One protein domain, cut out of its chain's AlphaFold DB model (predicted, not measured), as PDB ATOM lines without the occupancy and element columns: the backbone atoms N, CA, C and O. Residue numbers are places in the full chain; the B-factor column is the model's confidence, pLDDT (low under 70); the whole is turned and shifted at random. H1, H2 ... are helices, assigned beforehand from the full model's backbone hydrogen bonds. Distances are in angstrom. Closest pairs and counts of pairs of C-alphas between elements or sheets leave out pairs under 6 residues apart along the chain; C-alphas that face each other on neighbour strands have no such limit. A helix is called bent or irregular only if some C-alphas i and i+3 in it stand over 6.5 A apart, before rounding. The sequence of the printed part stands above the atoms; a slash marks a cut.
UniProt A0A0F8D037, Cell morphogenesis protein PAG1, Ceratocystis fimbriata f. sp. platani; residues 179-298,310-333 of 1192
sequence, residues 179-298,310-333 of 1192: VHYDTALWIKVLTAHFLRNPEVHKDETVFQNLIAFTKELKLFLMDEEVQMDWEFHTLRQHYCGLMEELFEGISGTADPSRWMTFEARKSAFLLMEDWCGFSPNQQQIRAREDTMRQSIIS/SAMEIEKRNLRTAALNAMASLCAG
ATOM      1  N   VAL A 179      43.561   4.453   5.330       54.47
ATOM      2  CA  VAL A 179      44.502   4.358   6.432       54.47
ATOM      3  C   VAL A 179      44.298   5.580   7.326       54.47
ATOM      4  O   VAL A 179      44.555   6.714   6.915       54.47
ATOM      5  N   HIS A 180      43.867   5.357   8.572       51.00
ATOM      6  CA  HIS A 180      43.663   6.412   9.576       51.00
ATOM      7  C   HIS A 180      44.875   7.355   9.709       51.00
ATOM      8  O   HIS A 180      44.714   8.559   9.897       51.00
ATOM      9  N   TYR A 181      46.085   6.821   9.514       55.44
ATOM     10  CA  TYR A 181      47.344   7.565   9.455       55.44
ATOM     11  C   TYR A 181      47.391   8.614   8.331       55.44
ATOM     12  O   TYR A 181      47.740   9.764   8.580       55.44
ATOM     13  N   ASP A 182      47.013   8.248   7.105       60.62
ATOM     14  CA  ASP A 182      47.027   9.166   5.958       60.62
ATOM     15  C   ASP A 182      45.952  10.260   6.137       60.62
ATOM     16  O   ASP A 182      46.191  11.419   5.812       60.62
ATOM     17  N   THR A 183      44.814   9.929   6.763       56.50
ATOM     18  CA  THR A 183      43.743  10.895   7.095       56.50
ATOM     19  C   THR A 183      44.193  11.927   8.134       56.50
ATOM     20  O   THR A 183      43.886  13.113   8.031       56.50
ATOM     21  N   ALA A 184      44.934  11.497   9.151       56.28
ATOM     22  CA  ALA A 184      45.416  12.392  10.192       56.28
ATOM     23  C   ALA A 184      46.646  13.205   9.736       56.28
ATOM     24  O   ALA A 184      46.768  14.388  10.065       56.28
ATOM     25  N   LEU A 185      47.504  12.617   8.891       63.06
ATOM     26  CA  LEU A 185      48.553  13.334   8.168       63.06
ATOM     27  C   LEU A 185      47.957  14.383   7.219       63.06
ATOM     28  O   LEU A 185      48.467  15.497   7.167       63.06
ATOM     29  N   TRP A 186      46.853  14.068   6.539       69.00
ATOM     30  CA  TRP A 186      46.095  14.999   5.697       69.00
ATOM     31  C   TRP A 186      45.622  16.223   6.482       69.00
ATOM     32  O   TRP A 186      45.900  17.351   6.082       69.00
ATOM     33  N   ILE A 187      45.007  16.021   7.650       58.75
ATOM     34  CA  ILE A 187      44.536  17.123   8.500       58.75
ATOM     35  C   ILE A 187      45.717  17.968   9.010       58.75
ATOM     36  O   ILE A 187      45.671  19.198   8.935       58.75
ATOM     37  N   LYS A 188      46.807  17.331   9.459       58.25
ATOM     38  CA  LYS A 188      48.021  18.010   9.952       58.25
ATOM     39  C   LYS A 188      48.741  18.810   8.856       58.25
ATOM     40  O   LYS A 188      49.160  19.935   9.108       58.25
ATOM     41  N   VAL A 189      48.870  18.252   7.650       60.56
ATOM     42  CA  VAL A 189      49.518  18.904   6.499       60.56
ATOM     43  C   VAL A 189      48.660  20.044   5.959       60.56
ATOM     44  O   VAL A 189      49.212  21.087   5.636       60.56
ATOM     45  N   LEU A 190      47.334  19.892   5.899       59.09
ATOM     46  CA  LEU A 190      46.458  20.884   5.276       59.09
ATOM     47  C   LEU A 190      46.082  22.048   6.206       59.09
ATOM     48  O   LEU A 190      45.961  23.160   5.720       59.09
ATOM     49  N   THR A 191      45.887  21.837   7.516       57.53
ATOM     50  CA  THR A 191      45.239  22.860   8.377       57.53
ATOM     51  C   THR A 191      46.159  23.536   9.397       57.53
ATOM     52  O   THR A 191      46.015  24.729   9.650       57.53
ATOM     53  N   ALA A 192      47.143  22.823   9.954       55.59
ATOM     54  CA  ALA A 192      47.904  23.322  11.105       55.59
ATOM     55  C   ALA A 192      48.925  24.426  10.754       55.59
ATOM     56  O   ALA A 192      49.158  25.327  11.551       55.59
ATOM     57  N   HIS A 193      49.517  24.406   9.556       56.03
ATOM     58  CA  HIS A 193      50.542  25.382   9.162       56.03
ATOM     59  C   HIS A 193      49.974  26.780   8.858       56.03
ATOM     60  O   HIS A 193      50.674  27.777   9.040       56.03
ATOM     61  N   PHE A 194      48.705  26.875   8.436       57.56
ATOM     62  CA  PHE A 194      48.043  28.157   8.173       57.56
ATOM     63  C   PHE A 194      47.825  28.974   9.451       57.56
ATOM     64  O   PHE A 194      47.870  30.201   9.393       57.56
ATOM     65  N   LEU A 195      47.693  28.319  10.610       58.12
ATOM     66  CA  LEU A 195      47.585  28.988  11.911       58.12
ATOM     67  C   LEU A 195      48.826  29.818  12.274       58.12
ATOM     68  O   LEU A 195      48.722  30.749  13.065       58.12
ATOM     69  N   ARG A 196      49.991  29.542  11.669       57.41
ATOM     70  CA  ARG A 196      51.215  30.339  11.873       57.41
ATOM     71  C   ARG A 196      51.198  31.672  11.117       57.41
ATOM     72  O   ARG A 196      52.041  32.527  11.378       57.41
ATOM     73  N   ASN A 197      50.282  31.861  10.165       62.19
ATOM     74  CA  ASN A 197      50.198  33.091   9.383       62.19
ATOM     75  C   ASN A 197      49.423  34.176  10.168       62.19
ATOM     76  O   ASN A 197      48.258  33.958  10.515       62.19
ATOM     77  N   PRO A 198      50.008  35.365  10.424       60.59
ATOM     78  CA  PRO A 198      49.340  36.465  11.125       60.59
ATOM     79  C   PRO A 198      47.995  36.881  10.514       60.59
ATOM     80  O   PRO A 198      47.112  37.337  11.233       60.59
ATOM     81  N   GLU A 199      47.806  36.708   9.203       61.19
ATOM     82  CA  GLU A 199      46.541  37.051   8.540       61.19
ATOM     83  C   GLU A 199      45.393  36.101   8.917       61.19
ATOM     84  O   GLU A 199      44.245  36.530   8.989       61.19
ATOM     85  N   VAL A 200      45.695  34.845   9.267       62.62
ATOM     86  CA  VAL A 200      44.695  33.863   9.724       62.62
ATOM     87  C   VAL A 200      44.206  34.181  11.140       62.62
ATOM     88  O   VAL A 200      43.058  33.898  11.462       62.62
ATOM     89  N   HIS A 201      45.008  34.879  11.959       63.00
ATOM     90  CA  HIS A 201      44.614  35.348  13.300       63.00
ATOM     91  C   HIS A 201      43.445  36.346  13.276       63.00
ATOM     92  O   HIS A 201      42.835  36.604  14.314       63.00
ATOM     93  N   LYS A 202      43.130  36.915  12.104       61.78
ATOM     94  CA  LYS A 202      42.002  37.833  11.900       61.78
ATOM     95  C   LYS A 202      40.746  37.127  11.380       61.78
ATOM     96  O   LYS A 202      39.676  37.730  11.407       61.78
ATOM     97  N   ASP A 203      40.862  35.887  10.899       69.31
ATOM     98  CA  ASP A 203      39.739  35.129  10.350       69.31
ATOM     99  C   ASP A 203      39.049  34.317  11.452       69.31
ATOM    100  O   ASP A 203      39.452  33.210  11.816       69.31
ATOM    101  N   GLU A 204      37.969  34.889  11.986       67.25
ATOM    102  CA  GLU A 204      37.182  34.263  13.044       67.25
ATOM    103  C   GLU A 204      36.588  32.908  12.629       67.25
ATOM    104  O   GLU A 204      36.408  32.036  13.480       67.25
ATOM    105  N   THR A 205      36.295  32.698  11.341       60.88
ATOM    106  CA  THR A 205      35.633  31.471  10.871       60.88
ATOM    107  C   THR A 205      36.571  30.269  10.930       60.88
ATOM    108  O   THR A 205      36.167  29.176  11.332       60.88
ATOM    109  N   VAL A 206      37.850  30.483  10.616       63.53
ATOM    110  CA  VAL A 206      38.887  29.449  10.675       63.53
ATOM    111  C   VAL A 206      39.111  28.998  12.118       63.53
ATOM    112  O   VAL A 206      39.108  27.795  12.386       63.53
ATOM    113  N   PHE A 207      39.219  29.936  13.066       66.94
ATOM    114  CA  PHE A 207      39.344  29.596  14.488       66.94
ATOM    115  C   PHE A 207      38.112  28.847  15.007       66.94
ATOM    116  O   PHE A 207      38.276  27.814  15.653       66.94
ATOM    117  N   GLN A 208      36.890  29.298  14.688       63.75
ATOM    118  CA  GLN A 208      35.658  28.606  15.102       63.75
ATOM    119  C   GLN A 208      35.628  27.151  14.622       63.75
ATOM    120  O   GLN A 208      35.367  26.251  15.423       63.75
ATOM    121  N   ASN A 209      35.952  26.913  13.350       59.72
ATOM    122  CA  ASN A 209      35.960  25.571  12.771       59.72
ATOM    123  C   ASN A 209      37.037  24.678  13.402       59.72
ATOM    124  O   ASN A 209      36.760  23.532  13.752       59.72
ATOM    125  N   LEU A 210      38.253  25.196  13.602       64.25
ATOM    126  CA  LEU A 210      39.353  24.427  14.198       64.25
ATOM    127  C   LEU A 210      39.120  24.119  15.680       64.25
ATOM    128  O   LEU A 210      39.443  23.021  16.136       64.25
ATOM    129  N   ILE A 211      38.522  25.045  16.431       68.62
ATOM    130  CA  ILE A 211      38.138  24.832  17.832       68.62
ATOM    131  C   ILE A 211      37.011  23.805  17.929       68.62
ATOM    132  O   ILE A 211      37.100  22.900  18.758       68.62
ATOM    133  N   ALA A 212      35.982  23.903  17.077       61.81
ATOM    134  CA  ALA A 212      34.900  22.920  17.021       61.81
ATOM    135  C   ALA A 212      35.449  21.521  16.707       61.81
ATOM    136  O   ALA A 212      35.232  20.588  17.481       61.81
ATOM    137  N   PHE A 213      36.272  21.408  15.663       59.44
ATOM    138  CA  PHE A 213      36.914  20.155  15.274       59.44
ATOM    139  C   PHE A 213      37.794  19.577  16.394       59.44
ATOM    140  O   PHE A 213      37.723  18.390  16.711       59.44
ATOM    141  N   THR A 214      38.599  20.414  17.052       67.38
ATOM    142  CA  THR A 214      39.484  19.980  18.145       67.38
ATOM    143  C   THR A 214      38.689  19.555  19.381       67.38
ATOM    144  O   THR A 214      39.077  18.613  20.076       67.38
ATOM    145  N   LYS A 215      37.556  20.208  19.654       70.44
ATOM    146  CA  LYS A 215      36.634  19.831  20.730       70.44
ATOM    147  C   LYS A 215      35.981  18.477  20.453       70.44
ATOM    148  O   LYS A 215      35.947  17.642  21.353       70.44
ATOM    149  N   GLU A 216      35.506  18.241  19.234       63.69
ATOM    150  CA  GLU A 216      34.936  16.950  18.827       63.69
ATOM    151  C   GLU A 216      35.977  15.831  18.868       63.69
ATOM    152  O   GLU A 216      35.730  14.775  19.449       63.69
ATOM    153  N   LEU A 217      37.180  16.090  18.347       65.62
ATOM    154  CA  LEU A 217      38.286  15.135  18.380       65.62
ATOM    155  C   LEU A 217      38.687  14.783  19.819       65.62
ATOM    156  O   LEU A 217      38.954  13.621  20.119       65.62
ATOM    157  N   LYS A 218      38.676  15.764  20.728       78.44
ATOM    158  CA  LYS A 218      38.902  15.528  22.157       78.44
ATOM    159  C   LYS A 218      37.831  14.609  22.751       78.44
ATOM    160  O   LYS A 218      38.186  13.681  23.466       78.44
ATOM    161  N   LEU A 219      36.548  14.870  22.485       70.06
ATOM    162  CA  LEU A 219      35.445  14.050  23.005       70.06
ATOM    163  C   LEU A 219      35.544  12.603  22.513       70.06
ATOM    164  O   LEU A 219      35.391  11.688  23.314       70.06
ATOM    165  N   PHE A 220      35.888  12.403  21.239       68.81
ATOM    166  CA  PHE A 220      36.141  11.075  20.680       68.81
ATOM    167  C   PHE A 220      37.318  10.364  21.367       68.81
ATOM    168  O   PHE A 220      37.205   9.206  21.744       68.81
ATOM    169  N   LEU A 221      38.440  11.060  21.591       72.19
ATOM    170  CA  LEU A 221      39.617  10.489  22.261       72.19
ATOM    171  C   LEU A 221      39.420  10.240  23.766       72.19
ATOM    172  O   LEU A 221      40.226   9.527  24.366       72.19
ATOM    173  N   MET A 222      38.398  10.843  24.377       73.50
ATOM    174  CA  MET A 222      38.036  10.614  25.777       73.50
ATOM    175  C   MET A 222      37.212   9.338  25.982       73.50
ATOM    176  O   MET A 222      37.164   8.865  27.115       73.50
ATOM    177  N   ASP A 223      36.610   8.783  24.928       76.00
ATOM    178  CA  ASP A 223      35.814   7.556  24.995       76.00
ATOM    179  C   ASP A 223      36.647   6.352  25.476       76.00
ATOM    180  O   ASP A 223      37.803   6.179  25.082       76.00
ATOM    181  N   GLU A 224      36.076   5.533  26.362       75.06
ATOM    182  CA  GLU A 224      36.787   4.429  27.020       75.06
ATOM    183  C   GLU A 224      37.225   3.346  26.024       75.06
ATOM    184  O   GLU A 224      38.357   2.864  26.105       75.06
ATOM    185  N   GLU A 225      36.391   3.019  25.033       71.94
ATOM    186  CA  GLU A 225      36.729   2.025  24.009       71.94
ATOM    187  C   GLU A 225      37.869   2.539  23.124       71.94
ATOM    188  O   GLU A 225      38.838   1.823  22.857       71.94
ATOM    189  N   VAL A 226      37.811   3.822  22.751       72.44
ATOM    190  CA  VAL A 226      38.855   4.487  21.960       72.44
ATOM    191  C   VAL A 226      40.170   4.561  22.732       72.44
ATOM    192  O   VAL A 226      41.237   4.394  22.141       72.44
ATOM    193  N   GLN A 227      40.146   4.786  24.049       76.50
ATOM    194  CA  GLN A 227      41.353   4.805  24.886       76.50
ATOM    195  C   GLN A 227      42.035   3.434  25.009       76.50
ATOM    196  O   GLN A 227      43.251   3.389  25.211       76.50
ATOM    197  N   MET A 228      41.277   2.345  24.864       76.19
ATOM    198  CA  MET A 228      41.770   0.966  24.926       76.19
ATOM    199  C   MET A 228      42.239   0.415  23.574       76.19
ATOM    200  O   MET A 228      42.693  -0.728  23.508       76.19
ATOM    201  N   ASP A 229      42.161   1.206  22.504       69.50
ATOM    202  CA  ASP A 229      42.571   0.788  21.168       69.50
ATOM    203  C   ASP A 229      43.876   1.483  20.721       69.50
ATOM    204  O   ASP A 229      44.061   2.707  20.809       69.50
ATOM    205  N   TRP A 230      44.825   0.675  20.246       73.56
ATOM    206  CA  TRP A 230      46.107   1.146  19.730       73.56
ATOM    207  C   TRP A 230      45.980   1.785  18.348       73.56
ATOM    208  O   TRP A 230      46.803   2.626  17.998       73.56
ATOM    209  N   GLU A 231      44.952   1.452  17.564       65.62
ATOM    210  CA  GLU A 231      44.766   2.015  16.220       65.62
ATOM    211  C   GLU A 231      44.648   3.550  16.249       65.62
ATOM    212  O   GLU A 231      45.074   4.238  15.318       65.62
ATOM    213  N   PHE A 232      44.190   4.112  17.372       68.00
ATOM    214  CA  PHE A 232      44.099   5.555  17.591       68.00
ATOM    215  C   PHE A 232      45.359   6.185  18.211       68.00
ATOM    216  O   PHE A 232      45.358   7.377  18.515       68.00
ATOM    217  N   HIS A 233      46.465   5.451  18.385       69.75
ATOM    218  CA  HIS A 233      47.703   5.992  18.969       69.75
ATOM    219  C   HIS A 233      48.291   7.134  18.134       69.75
ATOM    220  O   HIS A 233      48.644   8.192  18.661       69.75
ATOM    221  N   THR A 234      48.291   6.974  16.813       63.53
ATOM    222  CA  THR A 234      48.692   8.033  15.884       63.53
ATOM    223  C   THR A 234      47.713   9.207  15.931       63.53
ATOM    224  O   THR A 234      48.135  10.362  15.933       63.53
ATOM    225  N   LEU A 235      46.405   8.948  16.057       64.12
ATOM    226  CA  LEU A 235      45.395  10.005  16.188       64.12
ATOM    227  C   LEU A 235      45.628  10.868  17.441       64.12
ATOM    228  O   LEU A 235      45.544  12.091  17.354       64.12
ATOM    229  N   ARG A 236      46.016  10.257  18.573       77.56
ATOM    230  CA  ARG A 236      46.430  10.980  19.793       77.56
ATOM    231  C   ARG A 236      47.633  11.889  19.525       77.56
ATOM    232  O   ARG A 236      47.640  13.042  19.954       77.56
ATOM    233  N   GLN A 237      48.625  11.411  18.768       72.12
ATOM    234  CA  GLN A 237      49.808  12.206  18.410       72.12
ATOM    235  C   GLN A 237      49.413  13.418  17.557       72.12
ATOM    236  O   GLN A 237      49.904  14.525  17.783       72.12
ATOM    237  N   HIS A 238      48.516  13.222  16.590       66.62
ATOM    238  CA  HIS A 238      48.020  14.297  15.736       66.62
ATOM    239  C   HIS A 238      47.180  15.315  16.506       66.62
ATOM    240  O   HIS A 238      47.368  16.510  16.295       66.62
ATOM    241  N   TYR A 239      46.330  14.870  17.436       78.25
ATOM    242  CA  TYR A 239      45.608  15.765  18.340       78.25
ATOM    243  C   TYR A 239      46.565  16.647  19.146       78.25
ATOM    244  O   TYR A 239      46.359  17.854  19.207       78.25
ATOM    245  N   CYS A 240      47.641  16.077  19.704       82.19
ATOM    246  CA  CYS A 240      48.644  16.856  20.433       82.19
ATOM    247  C   CYS A 240      49.275  17.931  19.537       82.19
ATOM    248  O   CYS A 240      49.338  19.094  19.920       82.19
ATOM    249  N   GLY A 241      49.697  17.559  18.322       73.62
ATOM    250  CA  GLY A 241      50.279  18.513  17.373       73.62
ATOM    251  C   GLY A 241      49.302  19.610  16.939       73.62
ATOM    252  O   GLY A 241      49.687  20.769  16.853       73.62
ATOM    253  N   LEU A 242      48.030  19.267  16.710       73.62
ATOM    254  CA  LEU A 242      46.990  20.248  16.400       73.62
ATOM    255  C   LEU A 242      46.739  21.191  17.583       73.62
ATOM    256  O   LEU A 242      46.622  22.393  17.382       73.62
ATOM    257  N   MET A 243      46.685  20.660  18.806       83.88
ATOM    258  CA  MET A 243      46.467  21.445  20.021       83.88
ATOM    259  C   MET A 243      47.621  22.416  20.301       83.88
ATOM    260  O   MET A 243      47.370  23.544  20.719       83.88
ATOM    261  N   GLU A 244      48.868  21.998  20.058       85.88
ATOM    262  CA  GLU A 244      50.050  22.866  20.150       85.88
ATOM    263  C   GLU A 244      49.900  24.097  19.241       85.88
ATOM    264  O   GLU A 244      49.911  25.229  19.727       85.88
ATOM    265  N   GLU A 245      49.700  23.874  17.939       80.44
ATOM    266  CA  GLU A 245      49.617  24.949  16.941       80.44
ATOM    267  C   GLU A 245      48.353  25.806  17.129       80.44
ATOM    268  O   GLU A 245      48.402  27.030  16.998       80.44
ATOM    269  N   LEU A 246      47.221  25.187  17.491       81.00
ATOM    270  CA  LEU A 246      45.976  25.896  17.782       81.00
ATOM    271  C   LEU A 246      46.137  26.824  18.983       81.00
ATOM    272  O   LEU A 246      45.723  27.979  18.912       81.00
ATOM    273  N   PHE A 247      46.734  26.352  20.081       88.19
ATOM    274  CA  PHE A 247      46.881  27.189  21.266       88.19
ATOM    275  C   PHE A 247      47.892  28.317  21.073       88.19
ATOM    276  O   PHE A 247      47.672  29.420  21.574       88.19
ATOM    277  N   GLU A 248      48.971  28.076  20.330       85.31
ATOM    278  CA  GLU A 248      49.909  29.132  19.939       85.31
ATOM    279  C   GLU A 248      49.221  30.208  19.096       85.31
ATOM    280  O   GLU A 248      49.363  31.393  19.398       85.31
ATOM    281  N   GLY A 249      48.396  29.802  18.124       79.12
ATOM    282  CA  GLY A 249      47.570  30.725  17.345       79.12
ATOM    283  C   GLY A 249      46.577  31.503  18.214       79.12
ATOM    284  O   GLY A 249      46.484  32.723  18.110       79.12
ATOM    285  N   ILE A 250      45.875  30.827  19.135       84.56
ATOM    286  CA  ILE A 250      44.937  31.466  20.076       84.56
ATOM    287  C   ILE A 250      45.662  32.485  20.966       84.56
ATOM    288  O   ILE A 250      45.159  33.590  21.171       84.56
ATOM    289  N   SER A 251      46.853  32.144  21.461       84.62
ATOM    290  CA  SER A 251      47.665  33.009  22.328       84.62
ATOM    291  C   SER A 251      48.153  34.275  21.613       84.62
ATOM    292  O   SER A 251      48.409  35.280  22.270       84.62
ATOM    293  N   GLY A 252      48.258  34.245  20.279       79.81
ATOM    294  CA  GLY A 252      48.581  35.406  19.446       79.81
ATOM    295  C   GLY A 252      47.397  36.336  19.148       79.81
ATOM    296  O   GLY A 252      47.597  37.403  18.566       79.81
ATOM    297  N   THR A 253      46.165  35.963  19.515       82.25
ATOM    298  CA  THR A 253      44.972  36.804  19.307       82.25
ATOM    299  C   THR A 253      44.837  37.896  20.374       82.25
ATOM    300  O   THR A 253      45.424  37.816  21.450       82.25
ATOM    301  N   ALA A 254      44.033  38.930  20.095       78.50
ATOM    302  CA  ALA A 254      43.799  40.027  21.041       78.50
ATOM    303  C   ALA A 254      43.049  39.591  22.317       78.50
ATOM    304  O   ALA A 254      43.231  40.206  23.365       78.50
ATOM    305  N   ASP A 255      42.221  38.544  22.229       81.00
ATOM    306  CA  ASP A 255      41.494  37.965  23.362       81.00
ATOM    307  C   ASP A 255      41.506  36.424  23.292       81.00
ATOM    308  O   ASP A 255      40.592  35.809  22.734       81.00
ATOM    309  N   PRO A 256      42.536  35.777  23.868       85.12
ATOM    310  CA  PRO A 256      42.653  34.318  23.884       85.12
ATOM    311  C   PRO A 256      41.505  33.615  24.626       85.12
ATOM    312  O   PRO A 256      41.150  32.478  24.302       85.12
ATOM    313  N   SER A 257      40.910  34.284  25.621       83.38
ATOM    314  CA  SER A 257      39.894  33.697  26.504       83.38
ATOM    315  C   SER A 257      38.567  33.426  25.789       83.38
ATOM    316  O   SER A 257      37.863  32.470  26.129       83.38
ATOM    317  N   ARG A 258      38.273  34.205  24.738       84.00
ATOM    318  CA  ARG A 258      37.128  34.018  23.837       84.00
ATOM    319  C   ARG A 258      37.177  32.687  23.090       84.00
ATOM    320  O   ARG A 258      36.140  32.075  22.847       84.00
ATOM    321  N   TRP A 259      38.373  32.266  22.691       82.56
ATOM    322  CA  TRP A 259      38.577  31.121  21.806       82.56
ATOM    323  C   TRP A 259      38.719  29.809  22.570       82.56
ATOM    324  O   TRP A 259      38.206  28.776  22.140       82.56
ATOM    325  N   MET A 260      39.369  29.835  23.731       87.06
ATOM    326  CA  MET A 260      39.440  28.671  24.601       87.06
ATOM    327  C   MET A 260      39.286  29.073  26.061       87.06
ATOM    328  O   MET A 260      40.110  29.788  26.629       87.06
ATOM    329  N   THR A 261      38.245  28.532  26.693       88.19
ATOM    330  CA  THR A 261      37.993  28.753  28.115       88.19
ATOM    331  C   THR A 261      39.081  28.111  28.978       88.19
ATOM    332  O   THR A 261      39.747  27.145  28.587       88.19
ATOM    333  N   PHE A 262      39.230  28.608  30.207       88.56
ATOM    334  CA  PHE A 262      40.164  28.042  31.180       88.56
ATOM    335  C   PHE A 262      39.921  26.539  31.422       88.56
ATOM    336  O   PHE A 262      40.869  25.757  31.482       88.56
ATOM    337  N   GLU A 263      38.656  26.123  31.500       87.44
ATOM    338  CA  GLU A 263      38.255  24.723  31.686       87.44
ATOM    339  C   GLU A 263      38.592  23.851  30.472       87.44
ATOM    340  O   GLU A 263      39.089  22.729  30.624       87.44
ATOM    341  N   ALA A 264      38.374  24.365  29.257       86.38
ATOM    342  CA  ALA A 264      38.742  23.674  28.027       86.38
ATOM    343  C   ALA A 264      40.260  23.440  27.969       86.38
ATOM    344  O   ALA A 264      40.699  22.318  27.715       86.38
ATOM    345  N   ARG A 265      41.055  24.451  28.339       91.38
ATOM    346  CA  ARG A 265      42.515  24.333  28.433       91.38
ATOM    347  C   ARG A 265      42.958  23.320  29.488       91.38
ATOM    348  O   ARG A 265      43.768  22.444  29.199       91.38
ATOM    349  N   LYS A 266      42.411  23.415  30.706       89.75
ATOM    350  CA  LYS A 266      42.733  22.507  31.820       89.75
ATOM    351  C   LYS A 266      42.395  21.060  31.476       89.75
ATOM    352  O   LYS A 266      43.190  20.163  31.727       89.75
ATOM    353  N   SER A 267      41.242  20.833  30.860       89.88
ATOM    354  CA  SER A 267      40.808  19.492  30.471       89.88
ATOM    355  C   SER A 267      41.587  18.918  29.278       89.88
ATOM    356  O   SER A 267      41.789  17.709  29.232       89.88
ATOM    357  N   ALA A 268      42.060  19.746  28.338       89.94
ATOM    358  CA  ALA A 268      42.987  19.309  27.289       89.94
ATOM    359  C   ALA A 268      44.364  18.926  27.864       89.94
ATOM    360  O   ALA A 268      44.930  17.908  27.472       89.94
ATOM    361  N   PHE A 269      44.870  19.700  28.832       92.56
ATOM    362  CA  PHE A 269      46.121  19.394  29.531       92.56
ATOM    363  C   PHE A 269      46.051  18.039  30.253       92.56
ATOM    364  O   PHE A 269      46.938  17.210  30.074       92.56
ATOM    365  N   LEU A 270      44.977  17.795  31.015       88.94
ATOM    366  CA  LEU A 270      44.774  16.537  31.750       88.94
ATOM    367  C   LEU A 270      44.670  15.319  30.822       88.94
ATOM    368  O   LEU A 270      45.221  14.273  31.136       88.94
ATOM    369  N   LEU A 271      44.015  15.456  29.663       89.00
ATOM    370  CA  LEU A 271      43.919  14.361  28.691       89.00
ATOM    371  C   LEU A 271      45.300  13.938  28.156       89.00
ATOM    372  O   LEU A 271      45.567  12.752  27.995       89.00
ATOM    373  N   MET A 272      46.184  14.904  27.891       92.25
ATOM    374  CA  MET A 272      47.527  14.639  27.359       92.25
ATOM    375  C   MET A 272      48.537  14.209  28.431       92.25
ATOM    376  O   MET A 272      49.578  13.637  28.090       92.25
ATOM    377  N   GLU A 273      48.243  14.439  29.714       89.06
ATOM    378  CA  GLU A 273      49.100  14.039  30.837       89.06
ATOM    379  C   GLU A 273      49.347  12.522  30.834       89.06
ATOM    380  O   GLU A 273      50.487  12.080  31.005       89.06
ATOM    381  N   ASP A 274      48.328  11.730  30.498       86.38
ATOM    382  CA  ASP A 274      48.430  10.271  30.413       86.38
ATOM    383  C   ASP A 274      49.275   9.779  29.230       86.38
ATOM    384  O   ASP A 274      49.718   8.632  29.210       86.38
ATOM    385  N   TRP A 275      49.532  10.633  28.239       88.62
ATOM    386  CA  TRP A 275      50.294  10.283  27.036       88.62
ATOM    387  C   TRP A 275      51.749  10.760  27.101       88.62
ATOM    388  O   TRP A 275      52.605  10.277  26.360       88.62
ATOM    389  N   CYS A 276      52.061  11.698  28.000       87.31
ATOM    390  CA  CYS A 276      53.387  12.305  28.116       87.31
ATOM    391  C   CYS A 276      54.407  11.440  28.887       87.31
ATOM    392  O   CYS A 276      55.607  11.738  28.903       87.31
ATOM    393  N   GLY A 277      53.955  10.352  29.521       82.69
ATOM    394  CA  GLY A 277      54.805   9.395  30.236       82.69
ATOM    395  C   GLY A 277      55.434   9.920  31.533       82.69
ATOM    396  O   GLY A 277      56.438   9.360  31.976       82.69
ATOM    397  N   PHE A 278      54.886  10.999  32.095       83.50
ATOM    398  CA  PHE A 278      55.254  11.576  33.396       83.50
ATOM    399  C   PHE A 278      54.007  11.803  34.274       83.50
ATOM    400  O   PHE A 278      53.952  12.762  35.041       83.50
ATOM    401  N   SER A 279      52.986  10.954  34.117       81.44
ATOM    402  CA  SER A 279      51.739  11.033  34.888       81.44
ATOM    403  C   SER A 279      51.917  10.370  36.262       81.44
ATOM    404  O   SER A 279      52.640   9.373  36.358       81.44
ATOM    405  N   PRO A 280      51.235  10.844  37.325       76.19
ATOM    406  CA  PRO A 280      51.205  10.158  38.620       76.19
ATOM    407  C   PRO A 280      50.720   8.701  38.519       76.19
ATOM    408  O   PRO A 280      51.190   7.836  39.251       76.19
ATOM    409  N   ASN A 281      49.842   8.403  37.554       80.75
ATOM    410  CA  ASN A 281      49.226   7.085  37.368       80.75
ATOM    411  C   ASN A 281      50.021   6.182  36.407       80.75
ATOM    412  O   ASN A 281      49.457   5.363  35.677       80.75
ATOM    413  N   GLN A 282      51.351   6.316  36.383       81.19
ATOM    414  CA  GLN A 282      52.203   5.666  35.384       81.19
ATOM    415  C   GLN A 282      52.080   4.130  35.371       81.19
ATOM    416  O   GLN A 282      52.228   3.527  34.310       81.19
ATOM    417  N   GLN A 283      51.798   3.492  36.513       81.25
ATOM    418  CA  GLN A 283      51.587   2.040  36.599       81.25
ATOM    419  C   GLN A 283      50.311   1.595  35.868       81.25
ATOM    420  O   GLN A 283      50.363   0.676  35.055       81.25
ATOM    421  N   GLN A 284      49.190   2.292  36.083       81.75
ATOM    422  CA  GLN A 284      47.917   2.002  35.411       81.75
ATOM    423  C   GLN A 284      48.012   2.257  33.903       81.75
ATOM    424  O   GLN A 284      47.543   1.451  33.100       81.75
ATOM    425  N   ILE A 285      48.687   3.340  33.504       83.31
ATOM    426  CA  ILE A 285      48.917   3.659  32.089       83.31
ATOM    427  C   ILE A 285      49.778   2.578  31.430       83.31
ATOM    428  O   ILE A 285      49.446   2.135  30.334       83.31
ATOM    429  N   ARG A 286      50.840   2.106  32.101       82.75
ATOM    430  CA  ARG A 286      51.669   0.998  31.596       82.75
ATOM    431  C   ARG A 286      50.860  -0.288  31.445       82.75
ATOM    432  O   ARG A 286      50.915  -0.886  30.380       82.75
ATOM    433  N   ALA A 287      50.052  -0.659  32.437       82.69
ATOM    434  CA  ALA A 287      49.191  -1.841  32.350       82.69
ATOM    435  C   ALA A 287      48.192  -1.748  31.179       82.69
ATOM    436  O   ALA A 287      47.988  -2.719  30.445       82.69
ATOM    437  N   ARG A 288      47.613  -0.562  30.953       82.25
ATOM    438  CA  ARG A 288      46.736  -0.292  29.805       82.25
ATOM    439  C   ARG A 288      47.478  -0.434  28.476       82.25
ATOM    440  O   ARG A 288      46.989  -1.099  27.566       82.25
ATOM    441  N   GLU A 289      48.660   0.167  28.362       81.12
ATOM    442  CA  GLU A 289      49.525   0.061  27.182       81.12
ATOM    443  C   GLU A 289      49.962  -1.384  26.910       81.12
ATOM    444  O   GLU A 289      49.957  -1.816  25.759       81.12
ATOM    445  N   ASP A 290      50.288  -2.152  27.949       81.88
ATOM    446  CA  ASP A 290      50.667  -3.559  27.827       81.88
ATOM    447  C   ASP A 290      49.481  -4.425  27.389       81.88
ATOM    448  O   ASP A 290      49.634  -5.284  26.520       81.88
ATOM    449  N   THR A 291      48.279  -4.147  27.900       83.25
ATOM    450  CA  THR A 291      47.035  -4.801  27.459       83.25
ATOM    451  C   THR A 291      46.755  -4.513  25.980       83.25
ATOM    452  O   THR A 291      46.515  -5.436  25.194       83.25
ATOM    453  N   MET A 292      46.872  -3.245  25.565       80.69
ATOM    454  CA  MET A 292      46.785  -2.838  24.155       80.69
ATOM    455  C   MET A 292      47.833  -3.548  23.293       80.69
ATOM    456  O   MET A 292      47.546  -4.019  22.192       80.69
ATOM    457  N   ARG A 293      49.061  -3.678  23.798       78.94
ATOM    458  CA  ARG A 293      50.153  -4.341  23.090       78.94
ATOM    459  C   ARG A 293      49.916  -5.840  22.922       78.94
ATOM    460  O   ARG A 293      50.134  -6.377  21.833       78.94
ATOM    461  N   GLN A 294      49.436  -6.523  23.957       78.94
ATOM    462  CA  GLN A 294      49.126  -7.954  23.908       78.94
ATOM    463  C   GLN A 294      47.974  -8.269  22.937       78.94
ATOM    464  O   GLN A 294      48.027  -9.276  22.218       78.94
ATOM    465  N   SER A 295      46.967  -7.393  22.841       76.62
ATOM    466  CA  SER A 295      45.829  -7.578  21.928       76.62
ATOM    467  C   SER A 295      46.230  -7.514  20.443       76.62
ATOM    468  O   SER A 295      45.649  -8.219  19.615       76.62
ATOM    469  N   ILE A 296      47.273  -6.752  20.095       73.44
ATOM    470  CA  ILE A 296      47.812  -6.681  18.726       73.44
ATOM    471  C   ILE A 296      48.743  -7.857  18.432       73.44
ATOM    472  O   ILE A 296      48.656  -8.475  17.366       73.44
ATOM    473  N   ILE A 297      49.630  -8.196  19.373       74.62
ATOM    474  CA  ILE A 297      50.613  -9.277  19.199       74.62
ATOM    475  C   ILE A 297      49.918 -10.636  19.039       74.62
ATOM    476  O   ILE A 297      50.356 -11.462  18.231       74.62
ATOM    477  N   SER A 298      48.818 -10.865  19.765       70.62
ATOM    478  CA  SER A 298      48.032 -12.104  19.677       70.62
ATOM    479  C   SER A 298      47.391 -12.324  18.298       70.62
ATOM    480  O   SER A 298      47.210 -13.470  17.890       70.62
ATOM    481  N   SER A 310      58.977  -2.996  17.635       68.12
ATOM    482  CA  SER A 310      59.884  -1.865  17.410       68.12
ATOM    483  C   SER A 310      59.152  -0.632  16.867       68.12
ATOM    484  O   SER A 310      59.427   0.486  17.296       68.12
ATOM    485  N   ALA A 311      58.199  -0.822  15.947       67.50
ATOM    486  CA  ALA A 311      57.366   0.261  15.424       67.50
ATOM    487  C   ALA A 311      56.483   0.886  16.520       67.50
ATOM    488  O   ALA A 311      56.408   2.109  16.619       67.50
ATOM    489  N   MET A 312      55.905   0.059  17.395       71.38
ATOM    490  CA  MET A 312      55.073   0.510  18.514       71.38
ATOM    491  C   MET A 312      55.859   1.348  19.534       71.38
ATOM    492  O   MET A 312      55.363   2.369  20.002       71.38
ATOM    493  N   GLU A 313      57.104   0.976  19.849       78.00
ATOM    494  CA  GLU A 313      57.979   1.777  20.725       78.00
ATOM    495  C   GLU A 313      58.327   3.148  20.114       78.00
ATOM    496  O   GLU A 313      58.400   4.163  20.816       78.00
ATOM    497  N   ILE A 314      58.506   3.212  18.790       70.81
ATOM    498  CA  ILE A 314      58.747   4.475  18.076       70.81
ATOM    499  C   ILE A 314      57.501   5.368  18.125       70.81
ATOM    500  O   ILE A 314      57.618   6.552  18.445       70.81
ATOM    501  N   GLU A 315      56.318   4.817  17.840       69.19
ATOM    502  CA  GLU A 315      55.041   5.540  17.924       69.19
ATOM    503  C   GLU A 315      54.792   6.074  19.337       69.19
ATOM    504  O   GLU A 315      54.527   7.267  19.501       69.19
ATOM    505  N   LYS A 316      55.031   5.249  20.363       81.88
ATOM    506  CA  LYS A 316      54.954   5.648  21.774       81.88
ATOM    507  C   LYS A 316      55.870   6.824  22.098       81.88
ATOM    508  O   LYS A 316      55.457   7.788  22.745       81.88
ATOM    509  N   ARG A 317      57.119   6.798  21.625       81.00
ATOM    510  CA  ARG A 317      58.067   7.908  21.818       81.00
ATOM    511  C   ARG A 317      57.629   9.184  21.089       81.00
ATOM    512  O   ARG A 317      57.852  10.288  21.604       81.00
ATOM    513  N   ASN A 318      57.025   9.053  19.910       78.00
ATOM    514  CA  ASN A 318      56.523  10.183  19.130       78.00
ATOM    515  C   ASN A 318      55.312  10.832  19.802       78.00
ATOM    516  O   ASN A 318      55.330  12.049  19.996       78.00
ATOM    517  N   LEU A 319      54.325  10.035  20.230       82.19
ATOM    518  CA  LEU A 319      53.179  10.513  21.002       82.19
ATOM    519  C   LEU A 319      53.644  11.231  22.267       82.19
ATOM    520  O   LEU A 319      53.257  12.374  22.497       82.19
ATOM    521  N   ARG A 320      54.549  10.606  23.027       88.38
ATOM    522  CA  ARG A 320      55.119  11.195  24.242       88.38
ATOM    523  C   ARG A 320      55.687  12.586  23.997       88.38
ATOM    524  O   ARG A 320      55.442  13.513  24.761       88.38
ATOM    525  N   THR A 321      56.454  12.736  22.922       85.94
ATOM    526  CA  THR A 321      57.079  14.018  22.597       85.94
ATOM    527  C   THR A 321      56.061  15.050  22.105       85.94
ATOM    528  O   THR A 321      56.188  16.225  22.443       85.94
ATOM    529  N   ALA A 322      55.057  14.635  21.329       81.44
ATOM    530  CA  ALA A 322      53.990  15.518  20.865       81.44
ATOM    531  C   ALA A 322      53.134  16.027  22.036       81.44
ATOM    532  O   ALA A 322      52.907  17.229  22.144       81.44
ATOM    533  N   ALA A 323      52.748  15.138  22.958       91.31
ATOM    534  CA  ALA A 323      52.005  15.488  24.166       91.31
ATOM    535  C   ALA A 323      52.769  16.507  25.026       91.31
ATOM    536  O   ALA A 323      52.208  17.526  25.415       91.31
ATOM    537  N   LEU A 324      54.071  16.291  25.254       93.12
ATOM    538  CA  LEU A 324      54.905  17.226  26.019       93.12
ATOM    539  C   LEU A 324      54.988  18.620  25.381       93.12
ATOM    540  O   LEU A 324      54.923  19.611  26.104       93.12
ATOM    541  N   ASN A 325      55.137  18.715  24.054       91.69
ATOM    542  CA  ASN A 325      55.173  20.014  23.373       91.69
ATOM    543  C   ASN A 325      53.831  20.745  23.480       91.69
ATOM    544  O   ASN A 325      53.810  21.918  23.847       91.69
ATOM    545  N   ALA A 326      52.722  20.037  23.256       90.75
ATOM    546  CA  ALA A 326      51.385  20.597  23.399       90.75
ATOM    547  C   ALA A 326      51.126  21.093  24.830       90.75
ATOM    548  O   ALA A 326      50.706  22.230  25.032       90.75
ATOM    549  N   MET A 327      51.455  20.283  25.841       94.62
ATOM    550  CA  MET A 327      51.348  20.664  27.254       94.62
ATOM    551  C   MET A 327      52.235  21.870  27.600       94.62
ATOM    552  O   MET A 327      51.799  22.758  28.335       94.62
ATOM    553  N   ALA A 328      53.453  21.944  27.053       94.44
ATOM    554  CA  ALA A 328      54.341  23.092  27.228       94.44
ATOM    555  C   ALA A 328      53.746  24.381  26.638       94.44
ATOM    556  O   ALA A 328      53.852  25.441  27.261       94.44
ATOM    557  N   SER A 329      53.091  24.300  25.476       92.44
ATOM    558  CA  SER A 329      52.371  25.434  24.888       92.44
ATOM    559  C   SER A 329      51.167  25.830  25.745       92.44
ATOM    560  O   SER A 329      51.031  27.007  26.051       92.44
ATOM    561  N   LEU A 330      50.371  24.883  26.262       92.50
ATOM    562  CA  LEU A 330      49.216  25.175  27.137       92.50
ATOM    563  C   LEU A 330      49.581  25.884  28.458       92.50
ATOM    564  O   LEU A 330      48.728  26.552  29.051       92.50
ATOM    565  N   CYS A 331      50.840  25.789  28.904       92.62
ATOM    566  CA  CYS A 331      51.352  26.555  30.047       92.62
ATOM    567  C   CYS A 331      51.428  28.073  29.774       92.62
ATOM    568  O   CYS A 331      51.592  28.848  30.714       92.62
ATOM    569  N   ALA A 332      51.310  28.518  28.516       89.69
ATOM    570  CA  ALA A 332      51.318  29.929  28.130       89.69
ATOM    571  C   ALA A 332      49.957  30.602  28.389       89.69
ATOM    572  O   ALA A 332      49.200  30.910  27.476       89.69
ATOM    573  N   GLY A 333      49.610  30.804  29.659       88.50
ATOM    574  CA  GLY A 333      48.434  31.579  30.065       88.50
ATOM    575  C   GLY A 333      48.205  31.553  31.582       88.50
ATOM    576  O   GLY A 333      48.972  30.900  32.292       88.50
TER     577      GLY A 333
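AT A GLANCE: This is residues 179 to 298 and 310 to 333 of the 1192 residues of the protein "Cell morphogenesis protein PAG1" of Ceratocystis fimbriata f. sp. platani (UniProt A0A0F8D037). The long helix H4 runs through the middle of an elongated, all-helix body, with H8 beside it along much of its length and H1 and H2 packed on other sides of it. H6 packs on H8, and H7 slants across the end where H4 begins, near H4 but touching no helix. The 144 printed residues have eight named helices, H1 to H8 in chain order, and no named strand; H3 and H5 are short. The whole is compact, with a radius of gyration of the C-alphas of 15.6 A, and spans 51 by 33 by 23 A.

HOW THE PARTS SIT: H1, residues 180 to 191, touches residues 234 to 242 of H4, residues 230 to 251, at a shallow tilt of 11 degrees, the same way; their closest C-alphas, of Ala 184 and His 238, are 6.4 A apart. H2, residues 204 to 222, touches residues 236 to 246 of H4, opposite ways at a shallow tilt of 33 degrees, only just short of steep; the closest C-alphas, of Leu 221 and Arg 236, are 7.3 A apart. H3, residues 224 to 227, touches no helix. H4 is the hub, touching three helices. H5, residues 256 to 259, only just touches H2, with 3 pairs of C-alphas within 8 A, the closest those of Ile 211 and Trp 259 at 7.5 A. H6, residues 262 to 273, and H8, residues 310 to 330, form with H4 an up-and-down bundle, each helix running against the one before it. H8 touches H4 at a shallow tilt of 22 degrees; the closest C-alphas, of Glu 244 and Ala 326, are 4.2 A apart. Residues 323 to 330 of H8 touch H6 at a shallow tilt of 24 degrees; the closest C-alphas, of Met 272 and Ala 323, are 5.6 A apart. H7, residues 282 to 297, is close to but not clearly touching H4; the closest C-alphas, of Trp 230 and Met 292, are 6.0 A apart. Every O i to N i+4 pair is within hydrogen-bond range in H1, H2, H6, H7 and H8, and 16 of 18 in H4; H3 and H5 are too short for such a pair.

IN THESE COORDINATES: H1 begins at C-alpha 180 (43.663, 6.412, 9.576). H2 is 26.9 A long and H7 22.1 A. H4, 32.0 A long, is irregular: C-alphas 231 and 234 are 7.2 A apart. H8, 30.7 A long, ends at C-alpha 330 (49.216, 25.175, 27.137).

THE WHOLE: The two C-alphas farthest apart, of Ala 254 and Ser 298, are 52.3 A apart. Residues 299 to 309 are not printed; C-alphas 298 and 310 are 15.8 A apart across the cut. The link from H1 to H2 is long, with 12 residues. Mean pLDDT of the printed part is 75.7, with 49 residues under 70, among them 179 to 214.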